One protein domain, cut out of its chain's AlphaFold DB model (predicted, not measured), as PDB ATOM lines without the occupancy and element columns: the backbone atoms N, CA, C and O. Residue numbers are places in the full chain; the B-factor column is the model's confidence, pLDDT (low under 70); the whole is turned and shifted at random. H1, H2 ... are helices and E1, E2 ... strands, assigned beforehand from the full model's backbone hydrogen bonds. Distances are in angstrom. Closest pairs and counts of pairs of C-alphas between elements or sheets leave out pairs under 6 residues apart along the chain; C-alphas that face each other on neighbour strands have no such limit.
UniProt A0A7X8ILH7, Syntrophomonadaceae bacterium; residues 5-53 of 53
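Overview. This is residues 5 to 53 of the 53 residues of a protein of Syntrophomonadaceae bacterium (UniProt A0A7X8ILH7). A small antiparallel sheet, order E1, E3, E2, makes the body, with short helix H2 at one end, while helix H1 lies well off at the other; residues 10 to 16, of which 10 to 14 belong to H1, stand free. The 49 printed residues include H1, E1, H2, E2 and E3 in chain order, a mixed class. The whole is only just loose, close to compact, with radius of gyration of the C-alphas 12.1 A, and elongated, spanning 33 by 19 by 13 A.

Arrangement. Inner strand E3, residues 49 to 52, is antiparallel to edge strand E1, residues 25 to 27, at 150 degrees, with N 52 and O 25 at 2.8 A, within hydrogen-bond range. E3 forms a hairpin with edge strand E2, residues 42 to 46, antiparallel at 153 degrees, with N 43 and O 51 at 2.8 A, within hydrogen-bond range. H2, residues 35 to 38, only grazes the sheet with residues 37 to 38; its closest C-alpha pair with E1 is Tyr 27 and Ile 37, 7.4 A. E1, H2 and E2 form a split strand-helix-strand unit, same-way strands with E3 between them, its crossover right-handed. H1, residues 5 to 14, is not on the sheet and is apart from H2; every O i to N i+4 pair in H1 is within hydrogen-bond range, and H2 is too short for one.

Along the chain. E2 measures 11.5 A from first to last C-alpha, E3 9.8 A and H1 14.3 A, from C-alpha 5 at (209.451, 187.127, 264.904). E3 ends at C-alpha 52, (210.796, 173.167, 245.738).

Size, cuts and confidence. The farthest C-alphas, of Asn 15 and Thr 33, are 33.9 A apart. The printed part has no cut and no long link, and no printed residue is under 70 in pLDDT.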
ATOM      1  N   SER A   5     208.529 187.900 265.743       93.25
ATOM      2  CA  SER A   5     209.451 187.127 264.904       93.25
ATOM      3  C   SER A   5     208.921 186.893 263.484       93.25
ATOM      4  O   SER A   5     209.683 187.025 262.530       93.25
ATOM      5  N   ALA A   6     207.626 186.606 263.320       94.00
ATOM      6  CA  ALA A   6     207.014 186.443 262.002       94.00
ATOM      7  C   ALA A   6     206.974 187.772 261.233       94.00
ATOM      8  O   ALA A   6     207.189 187.792 260.023       94.00
ATOM      9  N   ARG A   7     206.752 188.891 261.936       94.62
ATOM     10  CA  ARG A   7     206.771 190.231 261.334       94.62
ATOM     11  C   ARG A   7     208.162 190.604 260.818       94.62
ATOM     12  O   ARG A   7     208.274 191.108 259.707       94.62
ATOM     13  N   ARG A   8     209.214 190.318 261.592       94.81
ATOM     14  CA  ARG A   8     210.610 190.535 261.171       94.81
ATOM     15  C   ARG A   8     210.985 189.670 259.974       94.81
ATOM     16  O   ARG A   8     211.477 190.207 258.996       94.81
ATOM     17  N   ALA A   9     210.631 188.384 259.995       93.00
ATOM     18  CA  ALA A   9     210.882 187.488 258.865       93.00
ATOM     19  C   ALA A   9     210.235 187.990 257.558       93.00
ATOM     20  O   ALA A   9     210.844 187.902 256.496       93.00
ATOM     21  N   ALA A  10     209.026 188.557 257.630       94.31
ATOM     22  CA  ALA A  10     208.376 189.161 256.467       94.31
ATOM     23  C   ALA A  10     209.119 190.410 255.954       94.31
ATOM     24  O   ALA A  10     209.229 190.600 254.744       94.31
ATOM     25  N   LEU A  11     209.642 191.247 256.856       95.94
ATOM     26  CA  LEU A  11     210.446 192.416 256.488       95.94
ATOM     27  C   LEU A  11     211.783 192.010 255.861       95.94
ATOM     28  O   LEU A  11     212.173 192.589 254.854       95.94
ATOM     29  N   ASP A  12     212.461 191.003 256.408       95.88
ATOM     30  CA  ASP A  12     213.726 190.525 255.848       95.88
ATOM     31  C   ASP A  12     213.523 189.938 254.441       95.88
ATOM     32  O   ASP A  12     214.304 190.226 253.532       95.88
ATOM     33  N   ALA A  13     212.429 189.197 254.225       94.06
ATOM     34  CA  ALA A  13     212.052 188.707 252.900       94.06
ATOM     35  C   ALA A  13     211.763 189.857 251.917       94.06
ATOM     36  O   ALA A  13     212.208 189.812 250.771       94.06
ATOM     37  N   LEU A  14     211.075 190.917 252.365       94.75
ATOM     38  CA  LEU A  14     210.840 192.123 251.560       94.75
ATOM     39  C   LEU A  14     212.150 192.843 251.201       94.75
ATOM     40  O   LEU A  14     212.283 193.356 250.094       94.75
ATOM     41  N   ASN A  15     213.127 192.834 252.109       96.56
ATOM     42  CA  ASN A  15     214.468 193.380 251.889       96.56
ATOM     43  C   ASN A  15     215.355 192.486 250.997       96.56
ATOM     44  O   ASN A  15     216.518 192.815 250.767       96.56
ATOM     45  N   GLY A  16     214.823 191.372 250.483       93.44
ATOM     46  CA  GLY A  16     215.500 190.498 249.526       93.44
ATOM     47  C   GLY A  16     216.219 189.299 250.141       93.44
ATOM     48  O   GLY A  16     216.946 188.602 249.434       93.44
ATOM     49  N   TRP A  17     216.035 189.021 251.435       94.19
ATOM     50  CA  TRP A  17     216.587 187.811 252.036       94.19
ATOM     51  C   TRP A  17     215.711 186.593 251.726       94.19
ATOM     52  O   TRP A  17     214.679 186.372 252.359       94.19
ATOM     53  N   ASP A  18     216.150 185.779 250.764       94.25
ATOM     54  CA  ASP A  18     215.505 184.513 250.415       94.25
ATOM     55  C   ASP A  18     216.402 183.297 250.732       94.25
ATOM     56  O   ASP A  18     217.247 182.911 249.916       94.25
ATOM     57  N   PRO A  19     216.213 182.634 251.891       93.44
ATOM     58  CA  PRO A  19     216.935 181.408 252.233       93.44
ATOM     59  C   PRO A  19     216.435 180.165 251.470       93.44
ATOM     60  O   PRO A  19     217.005 179.086 251.625       93.44
ATOM     61  N   SER A  20     215.367 180.281 250.669       92.69
ATOM     62  CA  SER A  20     214.789 179.183 249.884       92.69
ATOM     63  C   SER A  20     215.347 179.079 248.458       92.69
ATOM     64  O   SER A  20     215.053 178.107 247.761       92.69
ATOM     65  N   TYR A  21     216.184 180.037 248.041       91.75
ATOM     66  CA  TYR A  21     216.833 180.092 246.724       91.75
ATOM     67  C   TYR A  21     215.848 180.075 245.537       91.75
ATOM     68  O   TYR A  21     216.057 179.380 244.531       91.75
ATOM     69  N   GLY A  22     214.771 180.849 245.646       91.06
ATOM     70  CA  GLY A  22     213.726 180.985 244.638       91.06
ATOM     71  C   GLY A  22     212.734 179.824 244.641       91.06
ATOM     72  O   GLY A  22     212.297 179.392 243.573       91.06
ATOM     73  N   ALA A  23     212.419 179.268 245.813       94.50
ATOM     74  CA  ALA A  23     211.379 178.255 245.926       94.50
ATOM     75  C   ALA A  23     209.994 178.870 245.714       94.50
ATOM     76  O   ALA A  23     209.680 179.931 246.247       94.50
ATOM     77  N   VAL A  24     209.136 178.161 244.985       93.06
ATOM     78  CA  VAL A  24     207.737 178.567 244.756       93.06
ATOM     79  C   VAL A  24     206.781 177.697 245.569       93.06
ATOM     80  O   VAL A  24     205.687 178.126 245.930       93.06
ATOM     81  N   PHE A  25     207.211 176.484 245.919       92.38
ATOM     82  CA  PHE A  25     206.419 175.536 246.686       92.38
ATOM     83  C   PHE A  25     207.167 175.070 247.930       92.38
ATOM     84  O   PHE A  25     208.394 174.972 247.944       92.38
ATOM     85  N   TYR A  26     206.416 174.708 248.967       94.44
ATOM     86  CA  TYR A  26     206.949 174.001 250.122       94.44
ATOM     87  C   TYR A  26     205.952 172.964 250.633       94.44
ATOM     88  O   TYR A  26     204.741 173.102 250.453       94.44
ATOM     89  N   TYR A  27     206.448 171.917 251.285       93.50
ATOM     90  CA  TYR A  27     205.598 170.931 251.948       93.50
ATOM     91  C   TYR A  27     206.261 170.329 253.181       93.50
ATOM     92  O   TYR A  27     207.483 170.310 253.317       93.50
ATOM     93  N   ASN A  28     205.434 169.819 254.093       94.31
ATOM     94  CA  ASN A  28     205.902 169.041 255.229       94.31
ATOM     95  C   ASN A  28     205.834 167.541 254.881       94.31
ATOM     96  O   ASN A  28     204.724 167.016 254.742       94.31
ATOM     97  N   PRO A  29     206.975 166.836 254.757       89.81
ATOM     98  CA  PRO A  29     207.003 165.429 254.354       89.81
ATOM     99  C   PRO A  29     206.302 164.501 255.356       89.81
ATOM    100  O   PRO A  29     205.827 163.444 254.967       89.81
ATOM    101  N   ALA A  30     206.177 164.902 256.626       90.62
ATOM    102  CA  ALA A  30     205.481 164.120 257.646       90.62
ATOM    103  C   ALA A  30     203.950 164.278 257.603       90.62
ATOM    104  O   ALA A  30     203.247 163.579 258.327       90.62
ATOM    105  N   LYS A  31     203.425 165.227 256.813       90.25
ATOM    106  CA  LYS A  31     201.985 165.537 256.754       90.25
ATOM    107  C   LYS A  31     201.381 165.473 255.354       90.25
ATOM    108  O   LYS A  31     200.161 165.426 255.247       90.25
ATOM    109  N   THR A  32     202.189 165.520 254.294       87.38
ATOM    110  CA  THR A  32     201.673 165.528 252.920       87.38
ATOM    111  C   THR A  32     201.716 164.144 252.284       87.38
ATOM    112  O   THR A  32     202.745 163.472 252.281       87.38
ATOM    113  N   THR A  33     200.603 163.750 251.674       85.69
ATOM    114  CA  THR A  33     200.481 162.547 250.837       85.69
ATOM    115  C   THR A  33     200.337 162.889 249.351       85.69
ATOM    116  O   THR A  33     200.195 161.995 248.523       85.69
ATOM    117  N   ASN A  34     200.380 164.177 248.985       86.81
ATOM    118  CA  ASN A  34     200.169 164.617 247.608       86.81
ATOM    119  C   ASN A  34     201.357 164.231 246.711       86.81
ATOM    120  O   ASN A  34     202.379 164.910 246.708       86.81
ATOM    121  N   ALA A  35     201.211 163.174 245.911       85.56
ATOM    122  CA  ALA A  35     202.267 162.661 245.036       85.56
ATOM    123  C   ALA A  35     202.837 163.701 244.048       85.56
ATOM    124  O   ALA A  35     204.012 163.621 243.695       85.56
ATOM    125  N   TRP A  36     202.051 164.704 243.637       88.94
ATOM    126  CA  TRP A  36     202.522 165.744 242.720       88.94
ATOM    127  C   TRP A  36     203.587 166.648 243.348       88.94
ATOM    128  O   TRP A  36     204.532 167.036 242.669       88.94
ATOM    129  N   ILE A  37     203.503 166.955 244.649       85.31
ATOM    130  CA  ILE A  37     204.540 167.786 245.282       85.31
ATOM    131  C   ILE A  37     205.849 167.012 245.483       85.31
ATOM    132  O   ILE A  37     206.932 167.594 245.444       85.31
ATOM    133  N   TRP A  38     205.760 165.688 245.629       84.44
ATOM    134  CA  TRP A  38     206.920 164.804 245.743       84.44
ATOM    135  C   TRP A  38     207.705 164.662 244.435       84.44
ATOM    136  O   TRP A  38     208.895 164.356 244.489       84.44
ATOM    137  N   SER A  39     207.081 164.907 243.277       87.31
ATOM    138  CA  SER A  39     207.767 164.862 241.981       87.31
ATOM    139  C   SER A  39     208.537 166.146 241.649       87.31
ATOM    140  O   SER A  39     209.314 166.164 240.693       87.31
ATOM    141  N   ARG A  40     208.354 167.225 242.425       88.38
ATOM    142  CA  ARG A  40     209.057 168.497 242.209       88.38
ATOM    143  C   ARG A  40     210.530 168.402 242.643       88.38
ATOM    144  O   ARG A  40     210.827 167.790 243.673       88.38
ATOM    145  N   PRO A  41     211.469 169.042 241.918       90.12
ATOM    146  CA  PRO A  41     212.868 169.107 242.330       90.12
ATOM    147  C   PRO A  41     213.022 169.822 243.679       90.12
ATOM    148  O   PRO A  41     212.682 171.000 243.820       90.12
ATOM    149  N   ARG A  42     213.556 169.103 244.670       90.75
ATOM    150  CA  ARG A  42     213.834 169.637 246.010       90.75
ATOM    151  C   ARG A  42     215.029 170.585 245.947       90.75
ATOM    152  O   ARG A  42     216.069 170.213 245.411       90.75
ATOM    153  N   ILE A  43     214.886 171.774 246.523       93.00
ATOM    154  CA  ILE A  43     215.959 172.770 246.623       93.00
ATOM    155  C   ILE A  43     216.682 172.610 247.959       93.00
ATOM    156  O   ILE A  43     217.870 172.311 247.999       93.00
ATOM    157  N   ILE A  44     215.951 172.797 249.061       94.50
ATOM    158  CA  ILE A  44     216.500 172.787 250.417       94.50
ATOM    159  C   ILE A  44     215.421 172.395 251.429       94.50
ATOM    160  O   ILE A  44     214.223 172.468 251.154       94.50
ATOM    161  N   THR A  45     215.846 171.962 252.613       94.88
ATOM    162  CA  THR A  45     214.965 171.721 253.760       94.88
ATOM    163  C   THR A  45     215.286 172.726 254.858       94.88
ATOM    164  O   THR A  45     216.436 172.818 255.281       94.88
ATOM    165  N   ILE A  46     214.279 173.464 255.328       93.56
ATOM    166  CA  ILE A  46     214.401 174.415 256.441       93.56
ATOM    167  C   ILE A  46     213.399 174.000 257.519       93.56
ATOM    168  O   ILE A  46     212.180 174.013 257.320       93.56
ATOM    169  N   GLY A  47     213.913 173.588 258.677       94.31
ATOM    170  CA  GLY A  47     213.095 173.030 259.751       94.31
ATOM    171  C   GLY A  47     212.329 171.785 259.290       94.31
ATOM    172  O   GLY A  47     212.926 170.799 258.873       94.31
ATOM    173  N   LYS A  48     210.994 171.826 259.371       95.94
ATOM    174  CA  LYS A  48     210.104 170.712 258.981       95.94
ATOM    175  C   LYS A  48     209.555 170.830 257.552       95.94
ATOM    176  O   LYS A  48     208.633 170.093 257.207       95.94
ATOM    177  N   HIS A  49     210.059 171.767 256.752       95.12
ATOM    178  CA  HIS A  49     209.549 172.035 255.409       95.12
ATOM    179  C   HIS A  49     210.625 171.816 254.352       95.12
ATOM    180  O   HIS A  49     211.756 172.275 254.496       95.12
ATOM    181  N   ILE A  50     210.237 171.131 253.280       94.94
ATOM    182  CA  ILE A  50     211.020 170.979 252.056       94.94
ATOM    183  C   ILE A  50     210.540 172.037 251.068       94.94
ATOM    184  O   ILE A  50     209.340 172.133 250.827       94.94
ATOM    185  N   PHE A  51     211.469 172.792 250.491       95.31
ATOM    186  CA  PHE A  51     211.231 173.843 249.506       95.31
ATOM    187  C   PHE A  51     211.575 173.344 248.096       95.31
ATOM    188  O   PHE A  51     212.580 172.655 247.907       95.31
ATOM    189  N   CYS A  52     210.730 173.661 247.116       92.69
ATOM    190  CA  CYS A  52     210.796 173.167 245.738       92.69
ATOM    191  C   CYS A  52     210.544 174.288 244.717       92.69
ATOM    192  O   CYS A  52     209.883 175.285 245.026       92.69
ATOM    193  N   ARG A  53     211.039 174.094 243.488       85.44
ATOM    194  CA  ARG A  53     210.659 174.909 242.320       85.44
ATOM    195  C   ARG A  53     209.371 174.407 241.694       85.44
ATOM    196  O   ARG A  53     209.059 173.203 241.810       85.44
TER     197      ARG A  53